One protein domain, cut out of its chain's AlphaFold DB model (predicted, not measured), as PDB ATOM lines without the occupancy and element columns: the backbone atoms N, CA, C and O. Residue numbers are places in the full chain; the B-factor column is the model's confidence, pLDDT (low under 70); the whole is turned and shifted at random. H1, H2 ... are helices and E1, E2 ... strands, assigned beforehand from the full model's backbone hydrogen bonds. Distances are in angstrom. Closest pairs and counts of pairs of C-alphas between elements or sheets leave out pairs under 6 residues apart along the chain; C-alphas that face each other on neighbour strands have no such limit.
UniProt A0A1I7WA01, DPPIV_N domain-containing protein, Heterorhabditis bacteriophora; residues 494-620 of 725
ATOM      1  N   GLY A 494     -27.129 -21.118  33.163       96.50
ATOM      2  CA  GLY A 494     -26.606 -21.525  34.467       96.50
ATOM      3  C   GLY A 494     -27.432 -20.959  35.623       96.50
ATOM      4  O   GLY A 494     -27.776 -19.777  35.616       96.50
ATOM      5  N   ASP A 495     -27.724 -21.806  36.609       96.44
ATOM      6  CA  ASP A 495     -28.431 -21.466  37.841       96.44
ATOM      7  C   ASP A 495     -27.948 -22.336  39.023       96.44
ATOM      8  O   ASP A 495     -26.990 -23.106  38.917       96.44
ATOM      9  N   TYR A 496     -28.595 -22.220  40.188       94.69
ATOM     10  CA  TYR A 496     -28.206 -23.004  41.362       94.69
ATOM     11  C   TYR A 496     -28.358 -24.521  41.177       94.69
ATOM     12  O   TYR A 496     -27.678 -25.263  41.873       94.69
ATOM     13  N   SER A 497     -29.229 -24.996  40.291       95.94
ATOM     14  CA  SER A 497     -29.443 -26.418  39.994       95.94
ATOM     15  C   SER A 497     -28.737 -26.875  38.710       95.94
ATOM     16  O   SER A 497     -28.645 -28.071  38.483       95.94
ATOM     17  N   LEU A 498     -28.231 -25.962  37.882       96.88
ATOM     18  CA  LEU A 498     -27.489 -26.239  36.655       96.88
ATOM     19  C   LEU A 498     -26.204 -25.409  36.642       96.88
ATOM     20  O   LEU A 498     -26.198 -24.235  36.277       96.88
ATOM     21  N   ARG A 499     -25.097 -26.021  37.061       95.62
ATOM     22  CA  ARG A 499     -23.849 -25.309  37.355       95.62
ATOM     23  C   ARG A 499     -22.778 -25.596  36.321       95.62
ATOM     24  O   ARG A 499     -22.466 -26.757  36.074       95.62
ATOM     25  N   TYR A 500     -22.141 -24.554  35.795       95.06
ATOM     26  CA  TYR A 500     -20.994 -24.691  34.900       95.06
ATOM     27  C   TYR A 500     -19.697 -24.271  35.599       95.06
ATOM     28  O   TYR A 500     -19.593 -23.184  36.162       95.06
ATOM     29  N   GLY A 501     -18.681 -25.135  35.559       92.19
ATOM     30  CA  GLY A 501     -17.321 -24.841  36.028       92.19
ATOM     31  C   GLY A 501     -17.138 -24.807  37.549       92.19
ATOM     32  O   GLY A 501     -16.001 -24.765  38.017       92.19
ATOM     33  N   VAL A 502     -18.224 -24.880  38.321       92.88
ATOM     34  CA  VAL A 502     -18.217 -24.984  39.785       92.88
ATOM     35  C   VAL A 502     -18.948 -26.245  40.217       92.88
ATOM     36  O   VAL A 502     -20.027 -26.550  39.714       92.88
ATOM     37  N   ALA A 503     -18.329 -26.990  41.130       92.38
ATOM     38  CA  ALA A 503     -18.878 -28.243  41.620       92.38
ATOM     39  C   ALA A 503     -20.115 -28.015  42.501       92.38
ATOM     40  O   ALA A 503     -20.264 -26.978  43.151       92.38
ATOM     41  N   ASP A 504     -20.988 -29.016  42.538       92.25
ATOM     42  CA  ASP A 504     -22.036 -29.123  43.544       92.25
ATOM     43  C   ASP A 504     -21.483 -29.561  44.910       92.25
ATOM     44  O   ASP A 504     -20.284 -29.787  45.096       92.25
ATOM     45  N   TRP A 505     -22.382 -29.715  45.883       91.44
ATOM     46  CA  TRP A 505     -22.013 -30.188  47.214       91.44
ATOM     47  C   TRP A 505     -21.354 -31.579  47.179       91.44
ATOM     48  O   TRP A 505     -20.387 -31.826  47.905       91.44
ATOM     49  N   LEU A 506     -21.849 -32.500  46.338       89.06
ATOM     50  CA  LEU A 506     -21.339 -33.872  46.283       89.06
ATOM     51  C   LEU A 506     -19.929 -33.947  45.669       89.06
ATOM     52  O   LEU A 506     -19.110 -34.764  46.116       89.06
ATOM     53  N   TYR A 507     -19.646 -33.124  44.660       87.75
ATOM     54  CA  TYR A 507     -18.406 -33.142  43.890       87.75
ATOM     55  C   TYR A 507     -17.354 -32.138  44.406       87.75
ATOM     56  O   TYR A 507     -16.165 -32.341  44.166       87.75
ATOM     57  N   GLU A 508     -17.700 -31.118  45.197       85.81
ATOM     58  CA  GLU A 508     -16.701 -30.180  45.747       85.81
ATOM     59  C   GLU A 508     -15.582 -30.902  46.520       85.81
ATOM     60  O   GLU A 508     -14.393 -30.641  46.337       85.81
ATOM     61  N   GLY A 509     -15.954 -31.853  47.381       60.59
ATOM     62  CA  GLY A 509     -15.007 -32.550  48.252       60.59
ATOM     63  C   GLY A 509     -14.147 -33.612  47.559       60.59
ATOM     64  O   GLY A 509     -13.340 -34.255  48.234       60.59
ATOM     65  N   LYS A 510     -14.342 -33.859  46.258       58.53
ATOM     66  CA  LYS A 510     -13.771 -35.027  45.564       58.53
ATOM     67  C   LYS A 510     -13.020 -34.707  44.270       58.53
ATOM     68  O   LYS A 510     -12.327 -35.594  43.780       58.53
ATOM     69  N   PHE A 511     -13.117 -33.489  43.734       60.56
ATOM     70  CA  PHE A 511     -12.626 -33.178  42.388       60.56
ATOM     71  C   PHE A 511     -11.681 -31.971  42.369       60.56
ATOM     72  O   PHE A 511     -11.892 -30.972  43.051       60.56
ATOM     73  N   LYS A 512     -10.633 -32.062  41.547       55.56
ATOM     74  CA  LYS A 512      -9.745 -30.952  41.172       55.56
ATOM     75  C   LYS A 512      -9.646 -30.935  39.640       55.56
ATOM     76  O   LYS A 512      -9.329 -31.970  39.061       55.56
ATOM     77  N   CYS A 513      -9.957 -29.807  38.993       48.56
ATOM     78  CA  CYS A 513      -9.994 -29.677  37.523       48.56
ATOM     79  C   CYS A 513      -8.655 -29.168  36.925       48.56
ATOM     80  O   CYS A 513      -7.842 -28.588  37.645       48.56
ATOM     81  N   CYS A 514      -8.434 -29.404  35.622       49.16
ATOM     82  CA  CYS A 514      -7.159 -29.310  34.879       49.16
ATOM     83  C   CYS A 514      -6.823 -27.971  34.188       49.16
ATOM     84  O   CYS A 514      -7.537 -26.981  34.280       49.16
ATOM     85  N   SER A 515      -5.680 -27.985  33.484       39.53
ATOM     86  CA  SER A 515      -4.955 -26.911  32.792       39.53
ATOM     87  C   SER A 515      -5.384 -26.598  31.336       39.53
ATOM     88  O   SER A 515      -4.708 -25.839  30.650       39.53
ATOM     89  N   ARG A 516      -6.496 -27.129  30.821       53.88
ATOM     90  CA  ARG A 516      -7.159 -26.620  29.593       53.88
ATOM     91  C   ARG A 516      -8.631 -26.358  29.901       53.88
ATOM     92  O   ARG A 516      -9.111 -26.865  30.908       53.88
ATOM     93  N   PHE A 517      -9.339 -25.592  29.059       67.12
ATOM     94  CA  PHE A 517     -10.760 -25.241  29.247       67.12
ATOM     95  C   PHE A 517     -11.696 -26.448  29.033       67.12
ATOM     96  O   PHE A 517     -12.515 -26.493  28.119       67.12
ATOM     97  N   CYS A 518     -11.525 -27.457  29.878       78.94
ATOM     98  CA  CYS A 518     -12.479 -28.515  30.136       78.94
ATOM     99  C   CYS A 518     -13.495 -27.954  31.128       78.94
ATOM    100  O   CYS A 518     -13.137 -27.544  32.234       78.94
ATOM    101  N   LEU A 519     -14.749 -27.894  30.710       86.31
ATOM    102  CA  LEU A 519     -15.835 -27.314  31.482       86.31
ATOM    103  C   LEU A 519     -16.725 -28.464  31.937       86.31
ATOM    104  O   LEU A 519     -17.229 -29.227  31.117       86.31
ATOM    105  N   LEU A 520     -16.905 -28.605  33.244       90.62
ATOM    106  CA  LEU A 520     -17.873 -29.548  33.790       90.62
ATOM    107  C   LEU A 520     -19.193 -28.820  34.012       90.62
ATOM    108  O   LEU A 520     -19.214 -27.740  34.602       90.62
ATOM    109  N   MET A 521     -20.274 -29.423  33.535       93.94
ATOM    110  CA  MET A 521     -21.644 -29.051  33.858       93.94
ATOM    111  C   MET A 521     -22.184 -30.054  34.871       93.94
ATOM    112  O   MET A 521     -22.101 -31.258  34.631       93.94
ATOM    113  N   PHE A 522     -22.743 -29.558  35.967       93.94
ATOM    114  CA  PHE A 522     -23.416 -30.340  36.998       93.94
ATOM    115  C   PHE A 522     -24.905 -29.999  36.969       93.94
ATOM    116  O   PHE A 522     -25.272 -28.842  37.173       93.94
ATOM    117  N   ASP A 523     -25.748 -30.990  36.698       95.75
ATOM    118  CA  ASP A 523     -27.202 -30.856  36.667       95.75
ATOM    119  C   ASP A 523     -27.827 -31.582  37.860       95.75
ATOM    120  O   ASP A 523     -27.846 -32.812  37.939       95.75
ATOM    121  N   ASP A 524     -28.321 -30.774  38.789       95.94
ATOM    122  CA  ASP A 524     -28.942 -31.131  40.057       95.94
ATOM    123  C   ASP A 524     -30.465 -30.981  40.044       95.94
ATOM    124  O   ASP A 524     -31.098 -31.096  41.097       95.94
ATOM    125  N   ARG A 525     -31.085 -30.680  38.895       96.31
ATOM    126  CA  ARG A 525     -32.522 -30.355  38.844       96.31
ATOM    127  C   ARG A 525     -33.401 -31.480  39.387       96.31
ATOM    128  O   ARG A 525     -34.309 -31.202  40.165       96.31
ATOM    129  N   GLU A 526     -33.046 -32.723  39.070       95.62
ATOM    130  CA  GLU A 526     -33.733 -33.939  39.529       95.62
ATOM    131  C   GLU A 526     -33.143 -34.517  40.832       95.62
ATOM    132  O   GLU A 526     -33.633 -35.510  41.373       95.62
ATOM    133  N   THR A 527     -32.071 -33.919  41.361       94.81
ATOM    134  CA  THR A 527     -31.427 -34.391  42.589       94.81
ATOM    135  C   THR A 527     -32.278 -34.031  43.806       94.81
ATOM    136  O   THR A 527     -32.693 -32.885  43.995       94.81
ATOM    137  N   ASN A 528     -32.484 -35.007  44.697       94.44
ATOM    138  CA  ASN A 528     -33.174 -34.795  45.971       94.44
ATOM    139  C   ASN A 528     -32.547 -33.659  46.789       94.44
ATOM    140  O   ASN A 528     -31.328 -33.489  46.822       94.44
ATOM    141  N   ARG A 529     -33.388 -32.919  47.517       95.62
ATOM    142  CA  ARG A 529     -32.976 -31.711  48.240       95.62
ATOM    143  C   ARG A 529     -33.083 -31.884  49.745       95.62
ATOM    144  O   ARG A 529     -34.000 -32.531  50.252       95.62
ATOM    145  N   VAL A 530     -32.136 -31.299  50.471       95.81
ATOM    146  CA  VAL A 530     -32.181 -31.182  51.930       95.81
ATOM    147  C   VAL A 530     -32.318 -29.721  52.323       95.81
ATOM    148  O   VAL A 530     -31.707 -28.843  51.718       95.81
ATOM    149  N   PHE A 531     -33.110 -29.471  53.361       96.25
ATOM    150  CA  PHE A 531     -33.348 -28.137  53.894       96.25
ATOM    151  C   PHE A 531     -32.679 -28.015  55.257       96.25
ATOM    152  O   PHE A 531     -32.991 -28.765  56.185       96.25
ATOM    153  N   ILE A 532     -31.750 -27.072  55.379       95.75
ATOM    154  CA  ILE A 532     -31.019 -26.802  56.614       95.75
ATOM    155  C   ILE A 532     -31.564 -25.507  57.222       95.75
ATOM    156  O   ILE A 532     -31.465 -24.455  56.582       95.75
ATOM    157  N   PRO A 533     -32.131 -25.537  58.441       96.56
ATOM    158  CA  PRO A 533     -32.602 -24.324  59.088       96.56
ATOM    159  C   PRO A 533     -31.414 -23.446  59.505       96.56
ATOM    160  O   PRO A 533     -30.464 -23.900  60.144       96.56
ATOM    161  N   LYS A 534     -31.492 -22.161  59.167       95.12
ATOM    162  CA  LYS A 534     -30.541 -21.109  59.515       95.12
ATOM    163  C   LYS A 534     -31.238 -20.081  60.401       95.12
ATOM    164  O   LYS A 534     -32.099 -19.322  59.953       95.12
ATOM    165  N   TYR A 535     -30.826 -20.041  61.662       95.31
ATOM    166  CA  TYR A 535     -31.307 -19.078  62.647       95.31
ATOM    167  C   TYR A 535     -30.357 -17.876  62.683       95.31
ATOM    168  O   TYR A 535     -29.194 -18.008  63.062       95.31
ATOM    169  N   VAL A 536     -30.837 -16.706  62.258       93.94
ATOM    170  CA  VAL A 536     -30.062 -15.455  62.244       93.94
ATOM    171  C   VAL A 536     -30.653 -14.513  63.286       93.94
ATOM    172  O   VAL A 536     -31.860 -14.300  63.286       93.94
ATOM    173  N   LYS A 537     -29.815 -13.934  64.158       93.00
ATOM    174  CA  LYS A 537     -30.255 -13.114  65.309       93.00
ATOM    175  C   LYS A 537     -31.191 -11.952  64.945       93.00
ATOM    176  O   LYS A 537     -31.983 -11.534  65.775       93.00
ATOM    177  N   GLU A 538     -31.089 -11.435  63.726       94.88
ATOM    178  CA  GLU A 538     -31.848 -10.274  63.242       94.88
ATOM    179  C   GLU A 538     -33.233 -10.632  62.684       94.88
ATOM    180  O   GLU A 538     -33.996  -9.743  62.310       94.88
ATOM    181  N   ARG A 539     -33.577 -11.923  62.595       94.31
ATOM    182  CA  ARG A 539     -34.864 -12.383  62.063       94.31
ATOM    183  C   ARG A 539     -35.601 -13.205  63.109       94.31
ATOM    184  O   ARG A 539     -35.030 -14.098  63.723       94.31
ATOM    185  N   GLN A 540     -36.894 -12.925  63.269       96.44
ATOM    186  CA  GLN A 540     -37.762 -13.673  64.182       96.44
ATOM    187  C   GLN A 540     -37.989 -15.121  63.716       96.44
ATOM    188  O   GLN A 540     -38.138 -16.017  64.542       96.44
ATOM    189  N   TYR A 541     -37.998 -15.351  62.401       96.81
ATOM    190  CA  TYR A 541     -38.263 -16.657  61.801       96.81
ATOM    191  C   TYR A 541     -37.003 -17.257  61.181       96.81
ATOM    192  O   TYR A 541     -36.180 -16.546  60.593       96.81
ATOM    193  N   ALA A 542     -36.876 -18.579  61.305       96.19
ATOM    194  CA  ALA A 542     -35.801 -19.336  60.681       96.19
ATOM    195  C   ALA A 542     -35.870 -19.213  59.156       96.19
ATOM    196  O   ALA A 542     -36.946 -19.232  58.561       96.19
ATOM    197  N   GLN A 543     -34.706 -19.119  58.525       95.94
ATOM    198  CA  GLN A 543     -34.575 -19.294  57.083       95.94
ATOM    199  C   GLN A 543     -34.224 -20.749  56.790       95.94
ATOM    200  O   GLN A 543     -33.606 -21.402  57.624       95.94
ATOM    201  N   TYR A 544     -34.544 -21.244  55.602       95.12
ATOM    202  CA  TYR A 544     -34.095 -22.560  55.157       95.12
ATOM    203  C   TYR A 544     -33.096 -22.394  54.020       95.12
ATOM    204  O   TYR A 544     -33.327 -21.628  53.088       95.12
ATOM    205  N   VAL A 545     -31.968 -23.092  54.127       93.69
ATOM    206  CA  VAL A 545     -30.997 -23.236  53.045       93.69
ATOM    207  C   VAL A 545     -31.264 -24.571  52.375       93.69
ATOM    208  O   VAL A 545     -31.184 -25.618  53.016       93.69
ATOM    209  N   GLU A 546     -31.603 -24.519  51.100       95.44
ATOM    210  CA  GLU A 546     -31.851 -25.686  50.266       95.44
ATOM    211  C   GLU A 546     -30.553 -26.129  49.592       95.44
ATOM    212  O   GLU A 546     -29.828 -25.302  49.045       95.44
ATOM    213  N   ILE A 547     -30.246 -27.425  49.653       95.31
ATOM    214  CA  ILE A 547     -29.032 -28.002  49.069       95.31
ATOM    215  C   ILE A 547     -29.403 -29.286  48.315       95.31
ATOM    216  O   ILE A 547     -29.966 -30.195  48.934       95.31
ATOM    217  N   PRO A 548     -29.072 -29.412  47.015       95.31
ATOM    218  CA  PRO A 548     -29.112 -30.692  46.316       95.31
ATOM    219  C   PRO A 548     -28.149 -31.677  46.985       95.31
ATOM    220  O   PRO A 548     -26.948 -31.427  47.091       95.31
ATOM    221  N   TYR A 549     -28.693 -32.768  47.515       94.88
ATOM    222  CA  TYR A 549     -27.961 -33.738  48.319       94.88
ATOM    223  C   TYR A 549     -28.555 -35.135  48.100       94.88
ATOM    224  O   TYR A 549     -29.561 -35.497  48.728       94.88
ATOM    225  N   PRO A 550     -27.938 -35.968  47.247       91.38
ATOM    226  CA  PRO A 550     -28.371 -37.345  47.082       91.38
ATOM    227  C   PRO A 550     -27.931 -38.160  48.304       91.38
ATOM    228  O   PRO A 550     -26.747 -38.417  48.536       91.38
ATOM    229  N   LYS A 551     -28.898 -38.569  49.129       91.62
ATOM    230  CA  LYS A 551     -28.638 -39.486  50.246       91.62
ATOM    231  C   LYS A 551     -28.261 -40.877  49.729       91.62
ATOM    232  O   LYS A 551     -28.559 -41.251  48.596       91.62
ATOM    233  N   ALA A 552     -27.625 -41.672  50.587       88.81
ATOM    234  CA  ALA A 552     -27.313 -43.059  50.270       88.81
ATOM    235  C   ALA A 552     -28.579 -43.824  49.842       88.81
ATOM    236  O   ALA A 552     -29.607 -43.752  50.509       88.81
ATOM    237  N   GLY A 553     -28.485 -44.558  48.731       86.25
ATOM    238  CA  GLY A 553     -29.590 -45.361  48.200       86.25
ATOM    239  C   GLY A 553     -30.567 -44.612  47.291       86.25
ATOM    240  O   GLY A 553     -31.416 -45.266  46.703       86.25
ATOM    241  N   VAL A 554     -30.436 -43.290  47.124       87.25
ATOM    242  CA  VAL A 554     -31.241 -42.543  46.147       87.25
ATOM    243  C   VAL A 554     -30.832 -42.936  44.723       87.25
ATOM    244  O   VAL A 554     -29.641 -43.044  44.416       87.25
ATOM    245  N   GLU A 555     -31.830 -43.166  43.870       84.56
ATOM    246  CA  GLU A 555     -31.638 -43.583  42.477       84.56
ATOM    247  C   GLU A 555     -31.106 -42.439  41.605       84.56
ATOM    248  O   GLU A 555     -30.178 -42.638  40.820       84.56
ATOM    249  N   ILE A 556     -31.631 -41.228  41.801       88.44
ATOM    250  CA  ILE A 556     -31.278 -40.039  41.024       88.44
ATOM    251  C   ILE A 556     -30.144 -39.270  41.711       88.44
ATOM    252  O   ILE A 556     -30.247 -38.850  42.864       88.44
ATOM    253  N   ASN A 557     -29.048 -39.088  40.982       88.12
ATOM    254  CA  ASN A 557     -27.885 -38.310  41.400       88.12
ATOM    255  C   ASN A 557     -27.639 -37.180  40.392       88.12
ATOM    256  O   ASN A 557     -28.168 -37.248  39.281       88.12
ATOM    257  N   PRO A 558     -26.780 -36.209  40.742       91.12
ATOM    258  CA  PRO A 558     -26.363 -35.165  39.822       91.12
ATOM    259  C   PRO A 558     -25.827 -35.756  38.517       91.12
ATOM    260  O   PRO A 558     -24.964 -36.646  38.537       91.12
ATOM    261  N   THR A 559     -26.315 -35.249  37.387       91.50
ATOM    262  CA  THR A 559     -25.777 -35.605  36.070       91.50
ATOM    263  C   THR A 559     -24.591 -34.704  35.761       91.50
ATOM    264  O   THR A 559     -24.659 -33.495  35.966       91.50
ATOM    265  N   VAL A 560     -23.491 -35.284  35.275       90.25
ATOM    266  CA  VAL A 560     -22.279 -34.528  34.938       90.25
ATOM    267  C   VAL A 560     -21.967 -34.668  33.461       90.25
ATOM    268  O   VAL A 560     -21.838 -35.778  32.944       90.25
ATOM    269  N   THR A 561     -21.795 -33.537  32.786       89.94
ATOM    270  CA  THR A 561     -21.411 -33.485  31.374       89.94
ATOM    271  C   THR A 561     -20.110 -32.717  31.229       89.94
ATOM    272  O   THR A 561     -19.943 -31.641  31.801       89.94
ATOM    273  N   LEU A 562     -19.177 -33.276  30.465       88.38
ATOM    274  CA  LEU A 562     -17.908 -32.636  30.159       88.38
ATOM    275  C   LEU A 562     -17.997 -31.960  28.792       88.38
ATOM    276  O   LEU A 562     -18.335 -32.596  27.797       88.38
ATOM    277  N   TYR A 563     -17.647 -30.684  28.748       88.25
ATOM    278  CA  TYR A 563     -17.536 -29.895  27.533       88.25
ATOM    279  C   TYR A 563     -16.078 -29.502  27.305       88.25
ATOM    280  O   TYR A 563     -15.354 -29.161  28.242       88.25
ATOM    281  N   ILE A 564     -15.659 -29.492  26.045       87.81
ATOM    282  CA  ILE A 564     -14.446 -28.807  25.603       87.81
ATOM    283  C   ILE A 564     -14.890 -27.546  24.884       87.81
ATOM    284  O   ILE A 564     -15.621 -27.633  23.901       87.81
ATOM    285  N   TRP A 565     -14.434 -26.388  25.349       90.56
ATOM    286  CA  TRP A 565     -14.625 -25.137  24.627       90.56
ATOM    287  C   TRP A 565     -13.373 -24.785  23.830       90.56
ATOM    288  O   TRP A 565     -12.260 -24.755  24.365       90.56
ATOM    289  N   ASP A 566     -13.562 -24.520  22.542       86.12
ATOM    290  CA  ASP A 566     -12.527 -24.006  21.663       86.12
ATOM    291  C   ASP A 566     -12.667 -22.489  21.532       86.12
ATOM    292  O   ASP A 566     -13.642 -21.964  20.995       86.12
ATOM    293  N   ARG A 567     -11.630 -21.790  21.991       85.75
ATOM    294  CA  ARG A 567     -11.518 -20.334  21.932       85.75
ATOM    295  C   ARG A 567     -11.553 -19.788  20.506       85.75
ATOM    296  O   ARG A 567     -12.063 -18.694  20.304       85.75
ATOM    297  N   SER A 568     -10.962 -20.495  19.543       88.50
ATOM    298  CA  SER A 568     -10.809 -19.984  18.175       88.50
ATOM    299  C   SER A 568     -12.131 -19.987  17.411       88.50
ATOM    300  O   SER A 568     -12.451 -19.018  16.728       88.50
ATOM    301  N   SER A 569     -12.929 -21.041  17.584       89.81
ATOM    302  CA  SER A 569     -14.265 -21.155  16.995       89.81
ATOM    303  C   SER A 569     -15.382 -20.598  17.881       89.81
ATOM    304  O   SER A 569     -16.503 -20.439  17.403       89.81
ATOM    305  N   ASN A 570     -15.089 -20.314  19.155       88.31
ATOM    306  CA  ASN A 570     -16.058 -20.003  20.207       88.31
ATOM    307  C   ASN A 570     -17.187 -21.049  20.309       88.31
ATOM    308  O   ASN A 570     -18.343 -20.717  20.568       88.31
ATOM    309  N   LYS A 571     -16.863 -22.323  20.068       89.44
ATOM    310  CA  LYS A 571     -17.815 -23.439  20.126       89.44
ATOM    311  C   LYS A 571     -17.435 -24.405  21.234       89.44
ATOM    312  O   LYS A 571     -16.258 -24.653  21.487       89.44
ATOM    313  N   SER A 572     -18.448 -24.966  21.883       88.50
ATOM    314  CA  SER A 572     -18.293 -26.062  22.831       88.50
ATOM    315  C   SER A 572     -18.692 -27.388  22.185       88.50
ATOM    316  O   SER A 572     -19.637 -27.467  21.403       88.50
ATOM    317  N   VAL A 573     -17.948 -28.441  22.506       89.12
ATOM    318  CA  VAL A 573     -18.223 -29.817  22.085       89.12
ATOM    319  C   VAL A 573     -18.402 -30.666  23.334       89.12
ATOM    320  O   VAL A 573     -17.578 -30.609  24.247       89.12
ATOM    321  N   ILE A 574     -19.478 -31.449  23.375       89.06
ATOM    322  CA  ILE A 574     -19.730 -32.409  24.452       89.06
ATOM    323  C   ILE A 574     -18.811 -33.612  24.262       89.06
ATOM    324  O   ILE A 574     -18.753 -34.199  23.182       89.06
ATOM    325  N   LEU A 575     -18.123 -34.004  25.330       84.62
ATOM    326  CA  LEU A 575     -17.449 -35.289  25.404       84.62
ATOM    327  C   LEU A 575     -18.405 -36.325  25.982       84.62
ATOM    328  O   LEU A 575     -18.791 -36.255  27.151       84.62
ATOM    329  N   PHE A 576     -18.773 -37.292  25.148       83.94
ATOM    330  CA  PHE A 576     -19.565 -38.428  25.590       83.94
ATOM    331  C   PHE A 576     -18.689 -39.435  26.345       83.94
ATOM    332  O   PHE A 576     -17.540 -39.672  25.958       83.94
ATOM    333  N   PRO A 577     -19.217 -40.039  27.420       81.06
ATOM    334  CA  PRO A 577     -18.549 -41.146  28.082       81.06
ATOM    335  C   PRO A 577     -18.459 -42.375  27.155       81.06
ATOM    336  O   PRO A 577     -19.291 -42.523  26.256       81.06
ATOM    337  N   PRO A 578     -17.496 -43.284  27.396       80.50
ATOM    338  CA  PRO A 578     -17.485 -44.613  26.793       80.50
ATOM    339  C   PRO A 578     -18.832 -45.333  26.949       80.50
ATOM    340  O   PRO A 578     -19.459 -45.265  28.012       80.50
ATOM    341  N   GLU A 579     -19.260 -46.040  25.903       79.19
ATOM    342  CA  GLU A 579     -20.573 -46.690  25.822       79.19
ATOM    343  C   GLU A 579     -20.805 -47.683  26.975       79.19
ATOM    344  O   GLU A 579     -21.907 -47.771  27.520       79.19
ATOM    345  N   GLU A 580     -19.746 -48.348  27.445       77.12
ATOM    346  CA  GLU A 580     -19.787 -49.308  28.552       77.12
ATOM    347  C   GLU A 580     -20.243 -48.684  29.878       77.12
ATOM    348  O   GLU A 580     -20.790 -49.372  30.747       77.12
ATOM    349  N   LEU A 581     -20.025 -47.379  30.053       71.75
ATOM    350  CA  LEU A 581     -20.472 -46.643  31.233       71.75
ATOM    351  C   LEU A 581     -21.923 -46.188  31.083       71.75
ATOM    352  O   LEU A 581     -22.683 -46.248  32.051       71.75
ATOM    353  N   THR A 582     -22.319 -45.831  29.862       72.75
ATOM    354  CA  THR A 582     -23.672 -45.383  29.511       72.75
ATOM    355  C   THR A 582     -24.717 -46.479  29.738       72.75
ATOM    356  O   THR A 582     -25.795 -46.200  30.254       72.75
ATOM    357  N   ILE A 583     -24.382 -47.745  29.450       62.91
ATOM    358  CA  ILE A 583     -25.312 -48.895  29.502       62.91
ATOM    359  C   ILE A 583     -25.886 -49.166  30.905       62.91
ATOM    360  O   ILE A 583     -26.908 -49.831  31.054       62.91
ATOM    361  N   SER A 584     -25.238 -48.687  31.965       58.44
ATOM    362  CA  SER A 584     -25.526 -49.179  33.314       58.44
ATOM    363  C   SER A 584     -26.232 -48.194  34.247       58.44
ATOM    364  O   SER A 584     -26.366 -48.503  35.432       58.44
ATOM    365  N   ASN A 585     -26.670 -47.022  33.758       51.81
ATOM    366  CA  ASN A 585     -27.068 -45.884  34.607       51.81
ATOM    367  C   ASN A 585     -26.014 -45.591  35.700       51.81
ATOM    368  O   ASN A 585     -26.320 -45.049  36.764       51.81
ATOM    369  N   LYS A 586     -24.762 -46.025  35.486       51.81
ATOM    370  CA  LYS A 586     -23.682 -45.879  36.457       51.81
ATOM    371  C   LYS A 586     -22.987 -44.565  36.174       51.81
ATOM    372  O   LYS A 586     -22.660 -44.236  35.041       51.81
ATOM    373  N   TYR A 587     -22.766 -43.850  37.263       55.62
ATOM    374  CA  TYR A 587     -22.119 -42.555  37.321       55.62
ATOM    375  C   TYR A 587     -20.883 -42.498  36.435       55.62
ATOM    376  O   TYR A 587     -19.929 -43.254  36.608       55.62
ATOM    377  N   VAL A 588     -20.880 -41.531  35.534       51.06
ATOM    378  CA  VAL A 588     -19.675 -41.088  34.855       51.06
ATOM    379  C   VAL A 588     -19.018 -40.074  35.786       51.06
ATOM    380  O   VAL A 588     -19.161 -38.864  35.652       51.06
ATOM    381  N   LEU A 589     -18.357 -40.580  36.827       51.53
ATOM    382  CA  LEU A 589     -17.535 -39.752  37.704       51.53
ATOM    383  C   LEU A 589     -16.262 -39.400  36.935       51.53
ATOM    384  O   LEU A 589     -15.401 -40.262  36.814       51.53
ATOM    385  N   TYR A 590     -16.129 -38.167  36.451       53.78
ATOM    386  CA  TYR A 590     -14.887 -37.637  35.869       53.78
ATOM    387  C   TYR A 590     -13.844 -37.364  36.962       53.78
ATOM    388  O   TYR A 590     -13.575 -36.210  37.283       53.78
ATOM    389  N   SER A 591     -13.327 -38.389  37.644       50.12
ATOM    390  CA  SER A 591     -12.608 -38.199  38.920       50.12
ATOM    391  C   SER A 591     -11.338 -37.364  38.799       50.12
ATOM    392  O   SER A 591     -10.886 -36.761  39.771       50.12
ATOM    393  N   TYR A 592     -10.752 -37.350  37.609       54.25
ATOM    394  CA  TYR A 592      -9.576 -36.571  37.295       54.25
ATOM    395  C   TYR A 592      -9.547 -36.337  35.793       54.25
ATOM    396  O   TYR A 592      -9.815 -37.258  35.020       54.25
ATOM    397  N   ALA A 593      -9.230 -35.111  35.410       50.28
ATOM    398  CA  ALA A 593      -8.850 -34.768  34.060       50.28
ATOM    399  C   ALA A 593      -7.506 -34.048  34.181       50.28
ATOM    400  O   ALA A 593      -7.352 -33.188  35.047       50.28
ATOM    401  N   GLU A 594      -6.525 -34.429  33.370       56.00
ATOM    402  CA  GLU A 594      -5.220 -33.772  33.284       56.00
ATOM    403  C   GLU A 594      -4.799 -33.713  31.824       56.00
ATOM    404  O   GLU A 594      -5.005 -34.670  31.070       56.00
ATOM    405  N   TYR A 595      -4.252 -32.564  31.428       57.03
ATOM    406  CA  TYR A 595      -3.766 -32.354  30.077       57.03
ATOM    407  C   TYR A 595      -2.286 -32.712  29.989       57.03
ATOM    408  O   TYR A 595      -1.464 -32.168  30.728       57.03
ATOM    409  N   LEU A 596      -1.943 -33.564  29.025       54.69
ATOM    410  CA  LEU A 596      -0.558 -33.788  28.613       54.69
ATOM    411  C   LEU A 596      -0.282 -32.996  27.322       54.69
ATOM    412  O   LEU A 596      -1.183 -32.914  26.493       54.69
ATOM    413  N   PRO A 597       0.934 -32.445  27.100       45.81
ATOM    414  CA  PRO A 597       1.250 -31.463  26.044       45.81
ATOM    415  C   PRO A 597       0.891 -31.809  24.585       45.81
ATOM    416  O   PRO A 597       1.048 -30.966  23.711       45.81
ATOM    417  N   LEU A 598       0.364 -32.996  24.303       38.16
ATOM    418  CA  LEU A 598      -0.131 -33.427  23.003       38.16
ATOM    419  C   LEU A 598      -1.549 -33.976  23.202       38.16
ATOM    420  O   LEU A 598      -1.665 -35.095  23.642       38.16
ATOM    421  N   LEU A 599      -2.612 -33.212  22.948       40.38
ATOM    422  CA  LEU A 599      -4.010 -33.668  22.768       40.38
ATOM    423  C   LEU A 599      -4.650 -34.695  23.749       40.38
ATOM    424  O   LEU A 599      -5.761 -35.140  23.480       40.38
ATOM    425  N   PHE A 600      -4.028 -35.072  24.870       48.16
ATOM    426  CA  PHE A 600      -4.550 -36.120  25.754       48.16
ATOM    427  C   PHE A 600      -5.259 -35.506  26.946       48.16
ATOM    428  O   PHE A 600      -4.680 -34.708  27.685       48.16
ATOM    429  N   ILE A 601      -6.509 -35.914  27.133       50.53
ATOM    430  CA  ILE A 601      -7.261 -35.717  28.364       50.53
ATOM    431  C   ILE A 601      -7.396 -37.105  28.979       50.53
ATOM    432  O   ILE A 601      -8.102 -37.960  28.445       50.53
ATOM    433  N   THR A 602      -6.697 -37.355  30.083       52.72
ATOM    434  CA  THR A 602      -6.907 -38.597  30.836       52.72
ATOM    435  C   THR A 602      -8.185 -38.443  31.636       52.72
ATOM    436  O   THR A 602      -8.187 -37.716  32.621       52.72
ATOM    437  N   LEU A 603      -9.262 -39.107  31.219       54.56
ATOM    438  CA  LEU A 603     -10.517 -39.151  31.963       54.56
ATOM    439  C   LEU A 603     -10.565 -40.448  32.757       54.56
ATOM    440  O   LEU A 603     -10.589 -41.539  32.190       54.56
ATOM    441  N   ILE A 604     -10.557 -40.330  34.081       57.25
ATOM    442  CA  ILE A 604     -10.783 -41.481  34.953       57.25
ATOM    443  C   ILE A 604     -12.273 -41.542  35.251       57.25
ATOM    444  O   ILE A 604     -12.811 -40.627  35.867       57.25
ATOM    445  N   TYR A 605     -12.906 -42.633  34.828       53.06
ATOM    446  CA  TYR A 605     -14.301 -42.928  35.116       53.06
ATOM    447  C   TYR A 605     -14.410 -43.902  36.285       53.06
ATOM    448  O   TYR A 605     -13.806 -44.977  36.265       53.06
ATOM    449  N   LEU A 606     -15.193 -43.553  37.305       54.38
ATOM    450  CA  LEU A 606     -15.435 -44.444  38.440       54.38
ATOM    451  C   LEU A 606     -16.824 -45.075  38.361       54.38
ATOM    452  O   LEU A 606     -17.833 -44.408  38.565       54.38
ATOM    453  N   GLY A 607     -16.868 -46.391  38.148       50.78
ATOM    454  CA  GLY A 607     -18.078 -47.178  38.380       50.78
ATOM    455  C   GLY A 607     -18.353 -47.365  39.881       50.78
ATOM    456  O   GLY A 607     -17.451 -47.273  40.712       50.78
ATOM    457  N   LYS A 608     -19.598 -47.708  40.241       45.41
ATOM    458  CA  LYS A 608     -20.077 -47.870  41.637       45.41
ATOM    459  C   LYS A 608     -19.261 -48.864  42.497       45.41
ATOM    460  O   LYS A 608     -19.405 -48.848  43.717       45.41
ATOM    461  N   SER A 609     -18.430 -49.728  41.900       40.97
ATOM    462  CA  SER A 609     -17.778 -50.854  42.591       40.97
ATOM    463  C   SER A 609     -16.290 -51.097  42.283       40.97
ATOM    464  O   SER A 609     -15.742 -52.060  42.812       40.97
ATOM    465  N   SER A 610     -15.609 -50.277  41.473       33.28
ATOM    466  CA  SER A 610     -14.184 -50.517  41.164       33.28
ATOM    467  C   SER A 610     -13.482 -49.308  40.543       33.28
ATOM    468  O   SER A 610     -14.002 -48.700  39.610       33.28
ATOM    469  N   THR A 611     -12.278 -49.014  41.035       38.44
ATOM    470  CA  THR A 611     -11.353 -47.996  40.515       38.44
ATOM    471  C   THR A 611     -10.373 -48.663  39.549       38.44
ATOM    472  O   THR A 611      -9.681 -49.600  39.945       38.44
ATOM    473  N   PHE A 612     -10.268 -48.177  38.312       38.41
ATOM    474  CA  PHE A 612      -9.205 -48.576  37.385       38.41
ATOM    475  C   PHE A 612      -8.368 -47.348  37.024       38.41
ATOM    476  O   PHE A 612      -8.914 -46.309  36.665       38.41
ATOM    477  N   TYR A 613      -7.046 -47.474  37.124       43.16
ATOM    478  CA  TYR A 613      -6.099 -46.464  36.656       43.16
ATOM    479  C   TYR A 613      -5.478 -46.986  35.361       43.16
ATOM    480  O   TYR A 613      -4.820 -48.026  35.378       43.16
ATOM    481  N   SER A 614      -5.700 -46.299  34.242       40.34
ATOM    482  CA  SER A 614      -5.051 -46.613  32.967       40.34
ATOM    483  C   SER A 614      -4.413 -45.352  32.403       40.34
ATOM    484  O   SER A 614      -5.042 -44.296  32.372       40.34
ATOM    485  N   PHE A 615      -3.154 -45.460  31.980       47.88
ATOM    486  CA  PHE A 615      -2.480 -44.408  31.228       47.88
ATOM    487  C   PHE A 615      -2.890 -44.561  29.760       47.88
ATOM    488  O   PHE A 615      -2.611 -45.588  29.137       47.88
ATOM    489  N   ILE A 616      -3.609 -43.579  29.219       45.47
ATOM    490  CA  ILE A 616      -4.145 -43.653  27.857       45.47
ATOM    491  C   ILE A 616      -3.046 -43.227  26.874       45.47
ATOM    492  O   ILE A 616      -2.471 -42.147  26.996       45.47
ATOM    493  N   GLN A 617      -2.720 -44.097  25.913       47.31
ATOM    494  CA  GLN A 617      -1.776 -43.784  24.839       47.31
ATOM    495  C   GLN A 617      -2.385 -42.806  23.822       47.31
ATOM    496  O   GLN A 617      -3.609 -42.706  23.728       47.31
ATOM    497  N   PRO A 618      -1.558 -42.163  22.975       41.78
ATOM    498  CA  PRO A 618      -2.034 -41.215  21.977       41.78
ATOM    499  C   PRO A 618      -3.144 -41.675  21.040       41.78
ATOM    500  O   PRO A 618      -3.944 -40.870  20.579       41.78
ATOM    501  N   ALA A 619      -3.191 -42.977  20.775       48.97
ATOM    502  CA  ALA A 619      -4.172 -43.599  19.904       48.97
ATOM    503  C   ALA A 619      -5.520 -43.897  20.596       48.97
ATOM    504  O   ALA A 619      -6.330 -44.621  20.034       48.97
ATOM    505  N   GLY A 620      -5.744 -43.440  21.836       48.91
ATOM    506  CA  GLY A 620      -6.967 -43.724  22.606       48.91
ATOM    507  C   GLY A 620      -7.045 -45.144  23.184       48.91
ATOM    508  O   GLY A 620      -7.806 -45.391  24.115       48.91
TER     509      GLY A 620
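What this domain is: This is residues 494 to 620 of the 725 residues of the protein "DPPIV_N domain-containing protein" of Heterorhabditis bacteriophora (UniProt A0A1I7WA01). What shape? It has little regular structure: a strongly twisted antiparallel sheet, E1 E2 E5 E6, with hairpin E3 E4 beyond one end and hairpin E7 E8 near E5. Size? Printed are 127 residues, 49 in two named helices and, mostly, eight strands; it is loose, radius of gyration of the C-alphas 17.7 A, spanning 63 by 37 by 20 A.

How they stand to each other: Pairs? E1, residues 498 to 500, is antiparallel to E2, residues 518 to 523; N 499 and O 522 are 2.8 A apart. Helices? H1, residues 505 to 508, and H2, residues 579 to 582, are too short for O i to N i+4 pairs.

Where its parts are: What follows? E3 is residues 529 to 534, E4 543 to 548, E5 559 to 566, E6 571 to 575, E7 589 to 592 and E8 604 to 606. How long? E5 runs 22.8 A from C-alpha 559 (-25.777, -35.605, 36.070).

The domain as a whole: Any cut? The printed part has no cut. Low pLDDT? Residues 509 to 517 and 583 to 620 are under 70.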